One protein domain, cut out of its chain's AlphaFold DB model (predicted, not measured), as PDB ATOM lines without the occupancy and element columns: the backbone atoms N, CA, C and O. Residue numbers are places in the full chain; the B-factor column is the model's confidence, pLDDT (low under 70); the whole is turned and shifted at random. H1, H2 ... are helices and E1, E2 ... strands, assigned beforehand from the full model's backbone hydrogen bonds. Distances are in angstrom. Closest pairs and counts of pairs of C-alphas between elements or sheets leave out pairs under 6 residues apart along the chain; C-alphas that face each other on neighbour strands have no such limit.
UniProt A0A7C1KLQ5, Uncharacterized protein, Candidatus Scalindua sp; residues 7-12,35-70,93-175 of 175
ATOM      1  N   LYS A   7      29.998 -15.917 -58.706       91.31
ATOM      2  CA  LYS A   7      30.821 -17.092 -58.978       91.31
ATOM      3  C   LYS A   7      31.834 -17.246 -57.846       91.31
ATOM      4  O   LYS A   7      32.685 -16.377 -57.671       91.31
ATOM      5  N   LEU A   8      31.741 -18.337 -57.092       91.00
ATOM      6  CA  LEU A   8      32.656 -18.591 -55.984       91.00
ATOM      7  C   LEU A   8      34.008 -19.108 -56.496       91.00
ATOM      8  O   LEU A   8      34.078 -19.702 -57.570       91.00
ATOM      9  N   PRO A   9      35.105 -18.910 -55.756       89.25
ATOM     10  CA  PRO A   9      36.359 -19.594 -56.041       89.25
ATOM     11  C   PRO A   9      36.199 -21.118 -55.977       89.25
ATOM     12  O   PRO A   9      35.383 -21.638 -55.208       89.25
ATOM     13  N   LEU A  10      37.012 -21.834 -56.759       85.81
ATOM     14  CA  LEU A  10      37.097 -23.288 -56.659       85.81
ATOM     15  C   LEU A  10      37.751 -23.684 -55.331       85.81
ATOM     16  O   LEU A  10      38.693 -23.035 -54.876       85.81
ATOM     17  N   VAL A  11      37.279 -24.778 -54.740       87.00
ATOM     18  CA  VAL A  11      37.908 -25.369 -53.556       87.00
ATOM     19  C   VAL A  11      39.266 -25.979 -53.921       87.00
ATOM     20  O   VAL A  11      39.381 -26.731 -54.888       87.00
ATOM     21  N   ASP A  12      40.302 -25.697 -53.130       86.62
ATOM     22  CA  ASP A  12      41.585 -26.393 -53.258       86.62
ATOM     23  C   ASP A  12      41.498 -27.758 -52.565       86.62
ATOM     24  O   ASP A  12      41.572 -27.855 -51.337       86.62
ATOM     25  N   THR A  35      15.277 -30.048 -30.949       87.44
ATOM     26  CA  THR A  35      14.047 -29.300 -31.256       87.44
ATOM     27  C   THR A  35      14.333 -27.813 -31.448       87.44
ATOM     28  O   THR A  35      13.945 -27.243 -32.463       87.44
ATOM     29  N   GLN A  36      15.113 -27.199 -30.555       87.38
ATOM     30  CA  GLN A  36      15.474 -25.785 -30.669       87.38
ATOM     31  C   GLN A  36      16.257 -25.474 -31.956       87.38
ATOM     32  O   GLN A  36      16.075 -24.412 -32.552       87.38
ATOM     33  N   ASN A  37      17.135 -26.386 -32.391       89.56
ATOM     34  CA  ASN A  37      17.871 -26.256 -33.650       89.56
ATOM     35  C   ASN A  37      16.958 -26.371 -34.879       89.56
ATOM     36  O   ASN A  37      17.243 -25.744 -35.900       89.56
ATOM     37  N   LEU A  38      15.904 -27.187 -34.809       89.94
ATOM     38  CA  LEU A  38      14.918 -27.321 -35.882       89.94
ATOM     39  C   LEU A  38      14.055 -26.060 -35.993       89.94
ATOM     40  O   LEU A  38      14.011 -25.470 -37.068       89.94
ATOM     41  N   GLU A  39      13.489 -25.585 -34.883       90.88
ATOM     42  CA  GLU A  39      12.665 -24.366 -34.842       90.88
ATOM     43  C   GLU A  39      13.436 -23.120 -35.309       90.88
ATOM     44  O   GLU A  39      12.937 -22.315 -36.101       90.88
ATOM     45  N   ASP A  40      14.685 -22.964 -34.851       91.88
ATOM     46  CA  ASP A  40      15.552 -21.858 -35.277       91.88
ATOM     47  C   ASP A  40      15.805 -21.905 -36.788       91.88
ATOM     48  O   ASP A  40      15.788 -20.877 -37.461       91.88
ATOM     49  N   ALA A  41      16.006 -23.096 -37.340       92.19
ATOM     50  CA  ALA A  41      16.260 -23.256 -38.758       92.19
ATOM     51  C   ALA A  41      15.036 -23.003 -39.633       92.19
ATOM     52  O   ALA A  41      15.175 -22.378 -40.682       92.19
ATOM     53  N   GLU A  42      13.860 -23.454 -39.209       92.38
ATOM     54  CA  GLU A  42      12.588 -23.126 -39.855       92.38
ATOM     55  C   GLU A  42      12.393 -21.609 -39.901       92.38
ATOM     56  O   GLU A  42      12.177 -21.027 -40.966       92.38
ATOM     57  N   THR A  43      12.587 -20.952 -38.757       92.44
ATOM     58  CA  THR A  43      12.459 -19.496 -38.627       92.44
ATOM     59  C   THR A  43      13.423 -18.757 -39.561       92.44
ATOM     60  O   THR A  43      13.039 -17.813 -40.252       92.44
ATOM     61  N   VAL A  44      14.679 -19.206 -39.634       93.62
ATOM     62  CA  VAL A  44      15.697 -18.610 -40.510       93.62
ATOM     63  C   VAL A  44      15.357 -18.787 -41.997       93.62
ATOM     64  O   VAL A  44      15.593 -17.862 -42.773       93.62
ATOM     65  N   LEU A  45      14.781 -19.921 -42.414       92.94
ATOM     66  CA  LEU A  45      14.332 -20.114 -43.802       92.94
ATOM     67  C   LEU A  45      13.184 -19.165 -44.159       92.94
ATOM     68  O   LEU A  45      13.235 -18.517 -45.204       92.94
ATOM     69  N   ILE A  46      12.209 -19.008 -43.261       92.19
ATOM     70  CA  ILE A  46      11.101 -18.061 -43.443       92.19
ATOM     71  C   ILE A  46      11.642 -16.634 -43.603       92.19
ATOM     72  O   ILE A  46      11.239 -15.918 -44.520       92.19
ATOM     73  N   HIS A  47      12.607 -16.225 -42.773       92.94
ATOM     74  CA  HIS A  47      13.267 -14.921 -42.904       92.94
ATOM     75  C   HIS A  47      14.084 -14.768 -44.191       92.94
ATOM     76  O   HIS A  47      14.191 -13.659 -44.712       92.94
ATOM     77  N   ALA A  48      14.619 -15.863 -44.731       90.88
ATOM     78  CA  ALA A  48      15.262 -15.894 -46.041       90.88
ATOM     79  C   ALA A  48      14.259 -15.834 -47.215       90.88
ATOM     80  O   ALA A  48      14.671 -15.862 -48.374       90.88
ATOM     81  N   GLY A  49      12.949 -15.769 -46.938       90.31
ATOM     82  CA  GLY A  49      11.890 -15.789 -47.948       90.31
ATOM     83  C   GLY A  49      11.635 -17.176 -48.542       90.31
ATOM     84  O   GLY A  49      11.038 -17.281 -49.613       90.31
ATOM     85  N   LEU A  50      12.092 -18.238 -47.874       87.88
ATOM     86  CA  LEU A  50      11.933 -19.623 -48.297       87.88
ATOM     87  C   LEU A  50      10.850 -20.302 -47.456       87.88
ATOM     88  O   LEU A  50      11.028 -20.531 -46.262       87.88
ATOM     89  N   ASN A  51       9.737 -20.673 -48.089       83.81
ATOM     90  CA  ASN A  51       8.695 -21.485 -47.460       83.81
ATOM     91  C   ASN A  51       8.927 -22.970 -47.782       83.81
ATOM     92  O   ASN A  51       8.202 -23.574 -48.571       83.81
ATOM     93  N   ILE A  52      10.013 -23.519 -47.235       80.06
ATOM     94  CA  ILE A  52      10.430 -24.910 -47.438       80.06
ATOM     95  C   ILE A  52      10.059 -25.699 -46.188       80.06
ATOM     96  O   ILE A  52      10.439 -25.332 -45.078       80.06
ATOM     97  N   ASN A  53       9.353 -26.812 -46.366       71.81
ATOM     98  CA  ASN A  53       9.112 -27.747 -45.278       71.81
ATOM     99  C   ASN A  53      10.425 -28.475 -44.944       71.81
ATOM    100  O   ASN A  53      10.921 -29.216 -45.788       71.81
ATOM    101  N   LEU A  54      10.982 -28.307 -43.738       68.19
ATOM    102  CA  LEU A  54      12.213 -28.998 -43.315       68.19
ATOM    103  C   LEU A  54      12.097 -30.535 -43.341       68.19
ATOM    104  O   LEU A  54      13.120 -31.204 -43.304       68.19
ATOM    105  N   ALA A  55      10.895 -31.109 -43.438       62.47
ATOM    106  CA  ALA A  55      10.711 -32.544 -43.670       62.47
ATOM    107  C   ALA A  55      11.114 -33.003 -45.089       62.47
ATOM    108  O   ALA A  55      11.130 -34.204 -45.353       62.47
ATOM    109  N   SER A  56      11.408 -32.073 -46.004       61.12
ATOM    110  CA  SER A  56      12.025 -32.377 -47.304       61.12
ATOM    111  C   SER A  56      13.500 -32.770 -47.147       61.12
ATOM    112  O   SER A  56      14.050 -32.660 -46.056       61.12
ATOM    113  N   GLU A  57      14.114 -33.300 -48.210       68.31
ATOM    114  CA  GLU A  57      15.431 -33.963 -48.236       68.31
ATOM    115  C   GLU A  57      16.565 -33.124 -47.598       68.31
ATOM    116  O   GLU A  57      17.321 -32.426 -48.276       68.31
ATOM    117  N   ILE A  58      16.678 -33.185 -46.265       83.62
ATOM    118  CA  ILE A  58      17.800 -32.647 -45.501       83.62
ATOM    119  C   ILE A  58      18.988 -33.575 -45.709       83.62
ATOM    120  O   ILE A  58      18.941 -34.759 -45.379       83.62
ATOM    121  N   ILE A  59      20.088 -32.991 -46.160       86.75
ATOM    122  CA  ILE A  59      21.361 -33.668 -46.338       86.75
ATOM    123  C   ILE A  59      22.342 -33.118 -45.307       86.75
ATOM    124  O   ILE A  59      22.673 -31.925 -45.288       86.75
ATOM    125  N   GLU A  60      22.811 -33.990 -44.419       87.62
ATOM    126  CA  GLU A  60      23.908 -33.672 -43.511       87.62
ATOM    127  C   GLU A  60      25.259 -33.843 -44.209       87.62
ATOM    128  O   GLU A  60      25.407 -34.643 -45.130       87.62
ATOM    129  N   ALA A  61      26.269 -33.091 -43.766       86.19
ATOM    130  CA  ALA A  61      27.602 -33.234 -44.342       86.19
ATOM    131  C   ALA A  61      28.185 -34.603 -43.961       86.19
ATOM    132  O   ALA A  61      28.311 -34.894 -42.766       86.19
ATOM    133  N   SER A  62      28.565 -35.391 -44.966       85.56
ATOM    134  CA  SER A  62      29.224 -36.689 -44.817       85.56
ATOM    135  C   SER A  62      30.595 -36.541 -44.163       85.56
ATOM    136  O   SER A  62      30.981 -37.359 -43.330       85.56
ATOM    137  N   GLU A  63      31.306 -35.455 -44.475       84.94
ATOM    138  CA  GLU A  63      32.601 -35.138 -43.881       84.94
ATOM    139  C   GLU A  63      32.699 -33.671 -43.460       84.94
ATOM    140  O   GLU A  63      32.178 -32.758 -44.107       84.94
ATOM    141  N   LYS A  64      33.402 -33.441 -42.344       89.31
ATOM    142  CA  LYS A  64      33.676 -32.110 -41.794       89.31
ATOM    143  C   LYS A  64      35.101 -32.072 -41.254       89.31
ATOM    144  O   LYS A  64      35.400 -32.747 -40.270       89.31
ATOM    145  N   TYR A  65      35.967 -31.248 -41.831       88.00
ATOM    146  CA  TYR A  65      37.326 -31.049 -41.317       88.00
ATOM    147  C   TYR A  65      37.802 -29.612 -41.518       88.00
ATOM    148  O   TYR A  65      37.204 -28.836 -42.256       88.00
ATOM    149  N   MET A  66      38.855 -29.233 -40.796       90.50
ATOM    150  CA  MET A  66      39.465 -27.913 -40.927       90.50
ATOM    151  C   MET A  66      40.584 -27.968 -41.967       90.50
ATOM    152  O   MET A  66      41.374 -28.912 -41.954       90.50
ATOM    153  N   ILE A  67      40.676 -26.952 -42.818       88.94
ATOM    154  CA  ILE A  67      41.778 -26.720 -43.758       88.94
ATOM    155  C   ILE A  67      42.438 -25.373 -43.454       88.94
ATOM    156  O   ILE A  67      41.810 -24.473 -42.883       88.94
ATOM    157  N   GLU A  68      43.707 -25.234 -43.818       81.38
ATOM    158  CA  GLU A  68      44.416 -23.953 -43.758       81.38
ATOM    159  C   GLU A  68      44.239 -23.212 -45.085       81.38
ATOM    160  O   GLU A  68      44.419 -23.800 -46.147       81.38
ATOM    161  N   THR A  69      43.868 -21.929 -45.045       68.00
ATOM    162  CA  THR A  69      43.638 -21.145 -46.274       68.00
ATOM    163  C   THR A  69      44.913 -20.543 -46.867       68.00
ATOM    164  O   THR A  69      44.839 -19.870 -47.890       68.00
ATOM    165  N   GLN A  70      46.074 -20.739 -46.230       59.91
ATOM    166  CA  GLN A  70      47.387 -20.336 -46.743       59.91
ATOM    167  C   GLN A  70      48.472 -21.328 -46.297       59.91
ATOM    168  O   GLN A  70      48.525 -21.650 -45.108       59.91
ATOM    169  N   ARG A  93      22.753 -21.467 -27.832       81.75
ATOM    170  CA  ARG A  93      23.011 -21.037 -29.212       81.75
ATOM    171  C   ARG A  93      22.840 -22.223 -30.157       81.75
ATOM    172  O   ARG A  93      23.408 -23.287 -29.912       81.75
ATOM    173  N   SER A  94      22.087 -22.029 -31.235       85.25
ATOM    174  CA  SER A  94      21.810 -23.104 -32.187       85.25
ATOM    175  C   SER A  94      23.052 -23.469 -32.997       85.25
ATOM    176  O   SER A  94      23.810 -22.599 -33.439       85.25
ATOM    177  N   HIS A  95      23.227 -24.765 -33.229       90.31
ATOM    178  CA  HIS A  95      24.335 -25.324 -33.994       90.31
ATOM    179  C   HIS A  95      23.812 -26.382 -34.953       90.31
ATOM    180  O   HIS A  95      23.505 -27.501 -34.555       90.31
ATOM    181  N   TYR A  96      23.761 -26.040 -36.233       91.19
ATOM    182  CA  TYR A  96      23.428 -26.978 -37.297       91.19
ATOM    183  C   TYR A  96      24.153 -26.587 -38.577       91.19
ATOM    184  O   TYR A  96      24.657 -25.473 -38.729       91.19
ATOM    185  N   THR A  97      24.283 -27.538 -39.491       93.56
ATOM    186  CA  THR A  97      24.878 -27.339 -40.812       93.56
ATOM    187  C   THR A  97      24.317 -28.419 -41.721       93.56
ATOM    188  O   THR A  97      24.545 -29.598 -41.449       93.56
ATOM    189  N   ARG A  98      23.578 -28.011 -42.752       92.62
ATOM    190  CA  ARG A  98      22.827 -28.895 -43.648       92.62
ATOM    191  C   ARG A  98      22.692 -28.290 -45.040       92.62
ATOM    192  O   ARG A  98      22.871 -27.082 -45.211       92.62
ATOM    193  N   ILE A  99      22.320 -29.132 -45.990       93.31
ATOM    194  CA  ILE A  99      21.831 -28.732 -47.305       93.31
ATOM    195  C   ILE A  99      20.394 -29.218 -47.466       93.31
ATOM    196  O   ILE A  99      20.043 -30.288 -46.981       93.31
ATOM    197  N   LEU A 100      19.574 -28.405 -48.120       92.00
ATOM    198  CA  LEU A 100      18.230 -28.753 -48.568       92.00
ATOM    199  C   LEU A 100      18.219 -28.710 -50.094       92.00
ATOM    200  O   LEU A 100      18.743 -27.762 -50.688       92.00
ATOM    201  N   VAL A 101      17.597 -29.704 -50.719       88.56
ATOM    202  CA  VAL A 101      17.336 -29.696 -52.161       88.56
ATOM    203  C   VAL A 101      15.929 -29.148 -52.391       88.56
ATOM    204  O   VAL A 101      14.951 -29.712 -51.911       88.56
ATOM    205  N   PHE A 102      15.816 -28.026 -53.101       82.31
ATOM    206  CA  PHE A 102      14.533 -27.360 -53.348       82.31
ATOM    207  C   PHE A 102      14.504 -26.735 -54.744       82.31
ATOM    208  O   PHE A 102      15.409 -25.981 -55.092       82.31
ATOM    209  N   ASP A 103      13.488 -27.047 -55.554       80.50
ATOM    210  CA  ASP A 103      13.308 -26.512 -56.915       80.50
ATOM    211  C   ASP A 103      14.576 -26.566 -57.793       80.50
ATOM    212  O   ASP A 103      14.920 -25.610 -58.488       80.50
ATOM    213  N   ASN A 104      15.291 -27.701 -57.777       78.12
ATOM    214  CA  ASN A 104      16.577 -27.891 -58.473       78.12
ATOM    215  C   ASN A 104      17.711 -26.959 -58.010       78.12
ATOM    216  O   ASN A 104      18.675 -26.748 -58.749       78.12
ATOM    217  N   LYS A 105      17.606 -26.407 -56.805       87.75
ATOM    218  CA  LYS A 105      18.635 -25.597 -56.161       87.75
ATOM    219  C   LYS A 105      19.083 -26.251 -54.867       87.75
ATOM    220  O   LYS A 105      18.355 -27.037 -54.261       87.75
ATOM    221  N   LEU A 106      20.280 -25.875 -54.437       93.19
ATOM    222  CA  LEU A 106      20.854 -26.325 -53.177       93.19
ATOM    223  C   LEU A 106      20.839 -25.159 -52.198       93.19
ATOM    224  O   LEU A 106      21.488 -24.137 -52.431       93.19
ATOM    225  N   ILE A 107      20.094 -25.312 -51.109       94.75
ATOM    226  CA  ILE A 107      20.024 -24.331 -50.031       94.75
ATOM    227  C   ILE A 107      20.914 -24.815 -48.899       94.75
ATOM    228  O   ILE A 107      20.574 -25.733 -48.157       94.75
ATOM    229  N   PHE A 108      22.070 -24.183 -48.757       95.94
ATOM    230  CA  PHE A 108      22.951 -24.405 -47.629       95.94
ATOM    231  C   PHE A 108      22.525 -23.555 -46.445       95.94
ATOM    232  O   PHE A 108      22.354 -22.340 -46.550       95.94
ATOM    233  N   GLN A 109      22.392 -24.209 -45.296       95.62
ATOM    234  CA  GLN A 109      21.961 -23.580 -44.064       95.62
ATOM    235  C   GLN A 109      22.927 -23.915 -42.932       95.62
ATOM    236  O   GLN A 109      23.231 -25.084 -42.676       95.62
ATOM    237  N   SER A 110      23.389 -22.897 -42.209       95.81
ATOM    238  CA  SER A 110      24.296 -23.088 -41.080       95.81
ATOM    239  C   SER A 110      24.035 -22.102 -39.946       95.81
ATOM    240  O   SER A 110      23.704 -20.937 -40.174       95.81
ATOM    241  N   ALA A 111      24.227 -22.579 -38.717       94.69
ATOM    242  CA  ALA A 111      24.218 -21.778 -37.502       94.69
ATOM    243  C   ALA A 111      25.456 -22.061 -36.639       94.69
ATOM    244  O   ALA A 111      25.974 -23.184 -36.579       94.69
ATOM    245  N   CYS A 112      25.963 -21.021 -35.979       91.75
ATOM    246  CA  CYS A 112      27.147 -21.086 -35.130       91.75
ATOM    247  C   CYS A 112      27.150 -20.017 -34.041       91.75
ATOM    248  O   CYS A 112      26.425 -19.039 -34.116       91.75
ATOM    249  N   CYS A 113      28.067 -20.135 -33.081       89.88
ATOM    250  CA  CYS A 113      28.406 -19.056 -32.153       89.88
ATOM    251  C   CYS A 113      29.093 -17.853 -32.812       89.88
ATOM    252  O   CYS A 113      29.114 -16.790 -32.206       89.88
ATOM    253  N   LEU A 114      29.713 -18.046 -33.976       91.62
ATOM    254  CA  LEU A 114      30.541 -17.052 -34.662       91.62
ATOM    255  C   LEU A 114      29.869 -16.604 -35.970       91.62
ATOM    256  O   LEU A 114      29.050 -17.367 -36.494       91.62
ATOM    257  N   PRO A 115      30.228 -15.427 -36.524       92.88
ATOM    258  CA  PRO A 115      29.830 -15.022 -37.874       92.88
ATOM    259  C   PRO A 115      30.181 -16.093 -38.912       92.88
ATOM    260  O   PRO A 115      31.138 -16.843 -38.717       92.88
ATOM    261  N   LEU A 116      29.419 -16.170 -40.003       95.00
ATOM    262  CA  LEU A 116      29.545 -17.217 -41.018       95.00
ATOM    263  C   LEU A 116      29.681 -16.617 -42.418       95.00
ATOM    264  O   LEU A 116      28.968 -15.675 -42.760       95.00
ATOM    265  N   GLU A 117      30.554 -17.208 -43.230       95.06
ATOM    266  CA  GLU A 117      30.805 -16.793 -44.613       95.06
ATOM    267  C   GLU A 117      31.186 -18.013 -45.469       95.06
ATOM    268  O   GLU A 117      32.071 -18.785 -45.092       95.06
ATOM    269  N   VAL A 118      30.531 -18.203 -46.620       95.38
ATOM    270  CA  VAL A 118      30.986 -19.159 -47.647       95.38
ATOM    271  C   VAL A 118      32.071 -18.477 -48.467       95.38
ATOM    272  O   VAL A 118      31.808 -17.434 -49.058       95.38
ATOM    273  N   ILE A 119      33.266 -19.066 -48.519       93.50
ATOM    274  CA  ILE A 119      34.415 -18.456 -49.207       93.50
ATOM    275  C   ILE A 119      34.789 -19.154 -50.517       93.50
ATOM    276  O   ILE A 119      35.421 -18.546 -51.374       93.50
ATOM    277  N   ALA A 120      34.421 -20.424 -50.663       94.19
ATOM    278  CA  ALA A 120      34.614 -21.222 -51.864       94.19
ATOM    279  C   ALA A 120      33.611 -22.377 -51.855       94.19
ATOM    280  O   ALA A 120      33.183 -22.842 -50.791       94.19
ATOM    281  N   ALA A 121      33.231 -22.836 -53.040       95.50
ATOM    282  CA  ALA A 121      32.407 -24.021 -53.181       95.50
ATOM    283  C   ALA A 121      32.630 -24.667 -54.549       95.50
ATOM    284  O   ALA A 121      32.920 -23.987 -55.537       95.50
ATOM    285  N   SER A 122      32.463 -25.982 -54.606       94.75
ATOM    286  CA  SER A 122      32.431 -26.726 -55.857       94.75
ATOM    287  C   SER A 122      31.289 -27.728 -55.863       94.75
ATOM    288  O   SER A 122      30.923 -28.269 -54.821       94.75
ATOM    289  N   LEU A 123      30.726 -27.973 -57.041       94.62
ATOM    290  CA  LEU A 123      29.657 -28.940 -57.262       94.62
ATOM    291  C   LEU A 123      30.126 -29.925 -58.332       94.62
ATOM    292  O   LEU A 123      30.372 -29.529 -59.466       94.62
ATOM    293  N   GLY A 124      30.315 -31.194 -57.964       90.50
ATOM    294  CA  GLY A 124      30.873 -32.208 -58.868       90.50
ATOM    295  C   GLY A 124      32.295 -31.906 -59.363       90.50
ATOM    296  O   GLY A 124      32.690 -32.416 -60.405       90.50
ATOM    297  N   GLY A 125      33.048 -31.070 -58.640       87.62
ATOM    298  CA  GLY A 125      34.390 -30.618 -59.024       87.62
ATOM    299  C   GLY A 125      34.429 -29.285 -59.779       87.62
ATOM    300  O   GLY A 125      35.504 -28.702 -59.897       87.62
ATOM    301  N   ASP A 126      33.283 -28.756 -60.209       91.12
ATOM    302  CA  ASP A 126      33.206 -27.484 -60.927       91.12
ATOM    303  C   ASP A 126      32.921 -26.302 -60.002       91.12
ATOM    304  O   ASP A 126      32.286 -26.433 -58.954       91.12
ATOM    305  N   ILE A 127      33.357 -25.113 -60.425       91.00
ATOM    306  CA  ILE A 127      33.021 -23.862 -59.748       91.00
ATOM    307  C   ILE A 127      31.510 -23.639 -59.792       91.00
ATOM    308  O   ILE A 127      30.909 -23.584 -60.867       91.00
ATOM    309  N   VAL A 128      30.927 -23.389 -58.622       92.75
ATOM    310  CA  VAL A 128      29.511 -23.067 -58.487       92.75
ATOM    311  C   VAL A 128      29.291 -21.566 -58.287       92.75
ATOM    312  O   VAL A 128      30.126 -20.857 -57.723       92.75
ATOM    313  N   SER A 129      28.154 -21.065 -58.770       93.00
ATOM    314  CA  SER A 129      27.683 -19.721 -58.431       93.00
ATOM    315  C   SER A 129      26.601 -19.808 -57.371       93.00
ATOM    316  O   SER A 129      25.784 -20.730 -57.382       93.00
ATOM    317  N   GLY A 130      26.564 -18.836 -56.475       94.06
ATOM    318  CA  GLY A 130      25.548 -18.795 -55.441       94.06
ATOM    319  C   GLY A 130      25.298 -17.392 -54.921       94.06
ATOM    320  O   GLY A 130      25.856 -16.421 -55.423       94.06
ATOM    321  N   ARG A 131      24.390 -17.272 -53.960       94.75
ATOM    322  CA  ARG A 131      24.064 -15.995 -53.330       94.75
ATOM    323  C   ARG A 131      23.638 -16.182 -51.888       94.75
ATOM    324  O   ARG A 131      23.057 -17.201 -51.517       94.75
ATOM    325  N   VAL A 132      23.865 -15.146 -51.094       95.75
ATOM    326  CA  VAL A 132      23.353 -15.059 -49.727       95.75
ATOM    327  C   VAL A 132      21.858 -14.745 -49.781       95.75
ATOM    328  O   VAL A 132      21.459 -13.734 -50.354       95.75
ATOM    329  N   LEU A 133      21.035 -15.593 -49.162       94.94
ATOM    330  CA  LEU A 133      19.610 -15.318 -48.946       94.94
ATOM    331  C   LEU A 133      19.354 -14.719 -47.561       94.94
ATOM    332  O   LEU A 133      18.455 -13.901 -47.390       94.94
ATOM    333  N   TYR A 134      20.161 -15.110 -46.577       95.56
ATOM    334  CA  TYR A 134      20.100 -14.579 -45.222       95.56
ATOM    335  C   TYR A 134      21.473 -14.679 -44.565       95.56
ATOM    336  O   TYR A 134      22.098 -15.738 -44.595       95.56
ATOM    337  N   ASN A 135      21.942 -13.597 -43.951       95.50
ATOM    338  CA  ASN A 135      23.144 -13.600 -43.124       95.50
ATOM    339  C   ASN A 135      22.929 -12.656 -41.944       95.50
ATOM    340  O   ASN A 135      22.590 -11.488 -42.127       95.50
ATOM    341  N   SER A 136      23.100 -13.167 -40.732       94.75
ATOM    342  CA  SER A 136      22.996 -12.362 -39.518       94.75
ATOM    343  C   SER A 136      23.979 -12.863 -38.475       94.75
ATOM    344  O   SER A 136      24.294 -14.052 -38.423       94.75
ATOM    345  N   HIS A 137      24.438 -11.963 -37.614       93.31
ATOM    346  CA  HIS A 137      25.227 -12.318 -36.448       93.31
ATOM    347  C   HIS A 137      24.837 -11.442 -35.258       93.31
ATOM    348  O   HIS A 137      24.736 -10.223 -35.382       93.31
ATOM    349  N   SER A 138      24.639 -12.054 -34.091       89.06
ATOM    350  CA  SER A 138      24.437 -11.330 -32.833       89.06
ATOM    351  C   SER A 138      25.080 -12.062 -31.658       89.06
ATOM    352  O   SER A 138      25.189 -13.287 -31.656       89.06
ATOM    353  N   GLY A 139      25.446 -11.330 -30.602       82.00
ATOM    354  CA  GLY A 139      26.055 -11.938 -29.413       82.00
ATOM    355  C   GLY A 139      25.161 -12.976 -28.714       82.00
ATOM    356  O   GLY A 139      25.675 -13.916 -28.107       82.00
ATOM    357  N   LYS A 140      23.829 -12.844 -28.812       80.94
ATOM    358  CA  LYS A 140      22.871 -13.799 -28.225       80.94
ATOM    359  C   LYS A 140      22.519 -14.939 -29.184       80.94
ATOM    360  O   LYS A 140      22.580 -16.092 -28.778       80.94
ATOM    361  N   GLY A 141      22.192 -14.626 -30.439       78.31
ATOM    362  CA  GLY A 141      21.735 -15.605 -31.434       78.31
ATOM    363  C   GLY A 141      22.848 -16.321 -32.203       78.31
ATOM    364  O   GLY A 141      22.571 -17.294 -32.902       78.31
ATOM    365  N   GLY A 142      24.097 -15.864 -32.076       89.38
ATOM    366  CA  GLY A 142      25.209 -16.354 -32.882       89.38
ATOM    367  C   GLY A 142      25.097 -15.925 -34.347       89.38
ATOM    368  O   GLY A 142      24.351 -15.001 -34.676       89.38
ATOM    369  N   GLY A 143      25.871 -16.575 -35.215       93.81
ATOM    370  CA  GLY A 143      25.831 -16.406 -36.663       93.81
ATOM    371  C   GLY A 143      24.849 -17.372 -37.317       93.81
ATOM    372  O   GLY A 143      24.805 -18.552 -36.961       93.81
ATOM    373  N   LYS A 144      24.090 -16.872 -38.291       96.25
ATOM    374  CA  LYS A 144      23.135 -17.622 -39.113       96.25
ATOM    375  C   LYS A 144      23.394 -17.310 -40.577       96.25
ATOM    376  O   LYS A 144      23.532 -16.139 -40.925       96.25
ATOM    377  N   LEU A 145      23.403 -18.339 -41.414       97.12
ATOM    378  CA  LEU A 145      23.642 -18.213 -42.845       97.12
ATOM    379  C   LEU A 145      22.698 -19.123 -43.631       97.12
ATOM    380  O   LEU A 145      22.604 -20.317 -43.344       97.12
ATOM    381  N   VAL A 146      22.045 -18.545 -44.638       96.88
ATOM    382  CA  VAL A 146      21.334 -19.241 -45.713       96.88
ATOM    383  C   VAL A 146      21.956 -18.807 -47.030       96.88
ATOM    384  O   VAL A 146      21.977 -17.615 -47.352       96.88
ATOM    385  N   TYR A 147      22.458 -19.774 -47.781       96.44
ATOM    386  CA  TYR A 147      23.126 -19.567 -49.055       96.44
ATOM    387  C   TYR A 147      22.489 -20.467 -50.109       96.44
ATOM    388  O   TYR A 147      22.232 -21.639 -49.855       96.44
ATOM    389  N   GLU A 148      22.214 -19.926 -51.287       95.50
ATOM    390  CA  GLU A 148      21.627 -20.666 -52.402       95.50
ATOM    391  C   GLU A 148      22.678 -20.861 -53.486       95.50
ATOM    392  O   GLU A 148      23.271 -19.887 -53.945       95.50
ATOM    393  N   PHE A 149      22.880 -22.103 -53.919       95.00
ATOM    394  CA  PHE A 149      23.751 -22.446 -55.039       95.00
ATOM    395  C   PHE A 149      22.938 -22.825 -56.279       95.00
ATOM    396  O   PHE A 149      21.884 -23.463 -56.180       95.00
ATOM    397  N   LEU A 150      23.457 -22.463 -57.451       90.25
ATOM    398  CA  LEU A 150      22.941 -22.901 -58.745       90.25
ATOM    399  C   LEU A 150      23.617 -24.193 -59.196       90.25
ATOM    400  O   LEU A 150      24.835 -24.294 -59.157       90.25
ATOM    401  N   GLY A 151      22.843 -25.127 -59.739       85.25
ATOM    402  CA  GLY A 151      23.374 -26.306 -60.421       85.25
ATOM    403  C   GLY A 151      22.871 -27.620 -59.839       85.25
ATOM    404  O   GLY A 151      22.069 -27.651 -58.909       85.25
ATOM    405  N   LYS A 152      23.339 -28.716 -60.435       84.94
ATOM    406  CA  LYS A 152      23.047 -30.091 -60.020       84.94
ATOM    407  C   LYS A 152      24.340 -30.894 -60.019       84.94
ATOM    408  O   LYS A 152      25.180 -30.700 -60.891       84.94
ATOM    409  N   GLY A 153      24.477 -31.807 -59.071       86.88
ATOM    410  CA  GLY A 153      25.643 -32.672 -58.938       86.88
ATOM    411  C   GLY A 153      25.389 -33.744 -57.889       86.88
ATOM    412  O   GLY A 153      24.364 -33.703 -57.219       86.88
ATOM    413  N   LYS A 154      26.318 -34.694 -57.774       90.88
ATOM    414  CA  LYS A 154      26.268 -35.783 -56.780       90.88
ATOM    415  C   LYS A 154      26.999 -35.447 -55.480       90.88
ATOM    416  O   LYS A 154      26.903 -36.166 -54.494       90.88
ATOM    417  N   GLU A 155      27.801 -34.390 -55.502       94.44
ATOM    418  CA  GLU A 155      28.592 -33.950 -54.363       94.44
ATOM    419  C   GLU A 155      28.768 -32.440 -54.436       94.44
ATOM    420  O   GLU A 155      29.076 -31.905 -55.505       94.44
ATOM    421  N   ILE A 156      28.604 -31.770 -53.299       95.38
ATOM    422  CA  ILE A 156      28.998 -30.375 -53.121       95.38
ATOM    423  C   ILE A 156      30.003 -30.269 -51.977       95.38
ATOM    424  O   ILE A 156      29.809 -30.820 -50.889       95.38
ATOM    425  N   ILE A 157      31.074 -29.526 -52.235       95.81
ATOM    426  CA  ILE A 157      32.090 -29.170 -51.252       95.81
ATOM    427  C   ILE A 157      31.936 -27.684 -50.959       95.81
ATOM    428  O   ILE A 157      31.897 -26.866 -51.878       95.81
ATOM    429  N   ILE A 158      31.846 -27.333 -49.680       96.31
ATOM    430  CA  ILE A 158      31.685 -25.954 -49.220       96.31
ATOM    431  C   ILE A 158      32.773 -25.646 -48.201       96.31
ATOM    432  O   ILE A 158      32.889 -26.314 -47.172       96.31
ATOM    433  N   ASP A 159      33.519 -24.583 -48.467       95.06
ATOM    434  CA  ASP A 159      34.522 -24.038 -47.569       95.06
ATOM    435  C   ASP A 159      33.893 -22.868 -46.789       95.06
ATOM    436  O   ASP A 159      33.652 -21.777 -47.314       95.06
ATOM    437  N   LEU A 160      33.569 -23.130 -45.518       95.12
ATOM    438  CA  LEU A 160      32.872 -22.221 -44.605       95.12
ATOM    439  C   LEU A 160      33.843 -21.578 -43.605       95.12
ATOM    440  O   LEU A 160      34.402 -22.254 -42.731       95.12
ATOM    441  N   ARG A 161      33.992 -20.255 -43.669       93.88
ATOM    442  CA  ARG A 161      34.713 -19.471 -42.664       93.88
ATOM    443  C   ARG A 161      33.799 -19.172 -41.473       93.88
ATOM    444  O   ARG A 161      32.615 -18.871 -41.630       93.88
ATOM    445  N   ARG A 162      34.358 -19.279 -40.262       90.88
ATOM    446  CA  ARG A 162      33.681 -18.956 -38.997       90.88
ATOM    447  C   ARG A 162      34.471 -17.872 -38.261       90.88
ATOM    448  O   ARG A 162      35.612 -18.115 -37.874       90.88
ATOM    449  N   GLY A 163      33.865 -16.704 -38.057       88.56
ATOM    450  CA  GLY A 163      34.550 -15.508 -37.555       88.56
ATOM    451  C   GLY A 163      35.713 -15.086 -38.457       88.56
ATOM    452  O   GLY A 163      35.733 -15.401 -39.642       88.56
ATOM    453  N   GLU A 164      36.718 -14.431 -37.885       83.94
ATOM    454  CA  GLU A 164      37.912 -13.963 -38.609       83.94
ATOM    455  C   GLU A 164      39.023 -15.030 -38.670       83.94
ATOM    456  O   GLU A 164      40.215 -14.735 -38.637       83.94
ATOM    457  N   SER A 165      38.647 -16.314 -38.704       79.88
ATOM    458  CA  SER A 165      39.621 -17.405 -38.662       79.88
ATOM    459  C   SER A 165      40.424 -17.519 -39.962       79.88
ATOM    460  O   SER A 165      39.867 -17.533 -41.059       79.88
ATOM    461  N   THR A 166      41.736 -17.725 -39.819       79.00
ATOM    462  CA  THR A 166      42.647 -18.145 -40.900       79.00
ATOM    463  C   THR A 166      42.473 -19.617 -41.294       79.00
ATOM    464  O   THR A 166      43.123 -20.106 -42.216       79.00
ATOM    465  N   LYS A 167      41.611 -20.351 -40.582       85.75
ATOM    466  CA  LYS A 167      41.233 -21.727 -40.894       85.75
ATOM    467  C   LYS A 167      39.796 -21.759 -41.365       85.75
ATOM    468  O   LYS A 167      38.939 -21.028 -40.869       85.75
ATOM    469  N   VAL A 168      39.520 -22.671 -42.281       91.19
ATOM    470  CA  VAL A 168      38.196 -22.823 -42.874       91.19
ATOM    471  C   VAL A 168      37.698 -24.232 -42.655       91.19
ATOM    472  O   VAL A 168      38.473 -25.186 -42.632       91.19
ATOM    473  N   GLN A 169      36.399 -24.359 -42.407       93.00
ATOM    474  CA  GLN A 169      35.772 -25.657 -42.285       93.00
ATOM    475  C   GLN A 169      35.331 -26.117 -43.668       93.00
ATOM    476  O   GLN A 169      34.402 -25.547 -44.235       93.00
ATOM    477  N   ARG A 170      35.960 -27.179 -44.165       94.12
ATOM    478  CA  ARG A 170      35.490 -27.890 -45.343       94.12
ATOM    479  C   ARG A 170      34.360 -28.830 -44.954       94.12
ATOM    480  O   ARG A 170      34.480 -29.608 -44.001       94.12
ATOM    481  N   LEU A 171      33.262 -28.722 -45.684       94.81
ATOM    482  CA  LEU A 171      32.051 -29.511 -45.533       94.81
ATOM    483  C   LEU A 171      31.801 -30.235 -46.851       94.81
ATOM    484  O   LEU A 171      31.736 -29.585 -47.892       94.81
ATOM    485  N   ILE A 172      31.662 -31.555 -46.801       93.94
ATOM    486  CA  ILE A 172      31.370 -32.382 -47.976       93.94
ATOM    487  C   ILE A 172      29.974 -32.964 -47.799       93.94
ATOM    488  O   ILE A 172      29.664 -33.491 -46.731       93.94
ATOM    489  N   PHE A 173      29.132 -32.841 -48.820       94.19
ATOM    490  CA  PHE A 173      27.778 -33.386 -48.838       94.19
ATOM    491  C   PHE A 173      27.597 -34.246 -50.082       94.19
ATOM    492  O   PHE A 173      27.884 -33.783 -51.185       94.19
ATOM    493  N   ALA A 174      27.080 -35.460 -49.902       92.31
ATOM    494  CA  ALA A 174      26.611 -36.301 -50.999       92.31
ATOM    495  C   ALA A 174      25.148 -35.945 -51.303       92.31
ATOM    496  O   ALA A 174      24.321 -36.007 -50.394       92.31
ATOM    497  N   ILE A 175      24.864 -35.537 -52.543       86.75
ATOM    498  CA  ILE A 175      23.544 -35.095 -53.029       86.75
ATOM    499  C   ILE A 175      22.914 -36.176 -53.900       86.75
ATOM    500  O   ILE A 175      23.636 -36.728 -54.766       86.75
TER     501      ILE A 175
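What this domain is: This is residues 7 to 12, 35 to 70 and 93 to 175 of the 175 residues of an uncharacterized protein of Candidatus Scalindua sp (UniProt A0A7C1KLQ5). Two strongly twisted antiparallel sheets stand face to face as a sandwich, their strands crossed at 38 degrees, and one helix, H1, covers the face of the larger sheet that is turned away from the smaller one. The printed part has 125 residues with one named helix and nine named strands, in the order H1, E1 to E9. The sheets run E1-E3-E4-E7-E6 and E2-E9-E8-E5. The class is mostly strand; the whole is compact, with a radius of gyration of the C-alphas of 13.5 A, and rounded, spanning 34 by 33 by 24 A.

Where its parts are: Residues 7 to 12 hold no named element. H1 is residues 35 to 47, 18.5 A long, from C-alpha 35 at (14.047, -29.300, -31.256). E1 is residues 58 to 60 and runs on into E2, residues 63 to 68, at 54 degrees. E3 is residues 96 to 102 and E4 residues 105 to 112, 23.1 A long. E5, residues 116 to 123, bends by 61 degrees at Ile 119. E6, residues 129 to 138, is 27.1 A long and bends by 53 degrees at Leu 133. E7 is residues 142 to 150, 26.8 A long; E8 is residues 155 to 162, 22.1 A long. E9, residues 167 to 174, is 23.0 A long and ends at C-alpha 174, (26.611, -36.301, -50.999).

How they stand to each other: In the larger sheet, E1 and E3 have N 59 and O 99 within hydrogen-bond range at 2.8 A. The hairpin E3 and E4 has N 98 and O 109 at 2.9 A, E4 and E7 have N 108 and O 147 at 2.8 A, and the hairpin E6 and E7 has N 144 and O 136 at 2.8 A. H1 is on this sheet at a height of 9.6 A, over E4, E7 and, only just, E3, where 3 of its C-alphas fall. It runs slantwise to the strands, at 54 degrees to E4 on the local plane. The closest C-alphas of H1 and E3 are those of Asn 37 and Tyr 96, 6.7 A apart. Every O i to N i+4 pair of H1 is within hydrogen-bond range. In the smaller sheet, E2 and E9 have N 67 and O 168 at 2.8 A, the hairpin E8 and E9 has N 158 and O 171 at 2.9 A, and E8 and E5 have N 161 and O 117 at 2.8 A. Between the sheets, the closest C-alphas of E5 and E7 are those of Leu 116 and Gly 143, 5.8 A apart; E6 and E8, for instance, are apart.

The domain as a whole: The C-alphas farthest apart are those of Asn 53 and Gln 70, 39.0 A. Residues 13 to 34 and 71 to 92 are not printed; the C-alpha gaps are 35.4 A and 30.0 A. Of the links that are printed whole, H1 to E1 is short and the others are tight. The mean pLDDT of the printed part is 89.1; residues 54 to 57 and 69 to 70 are under 70.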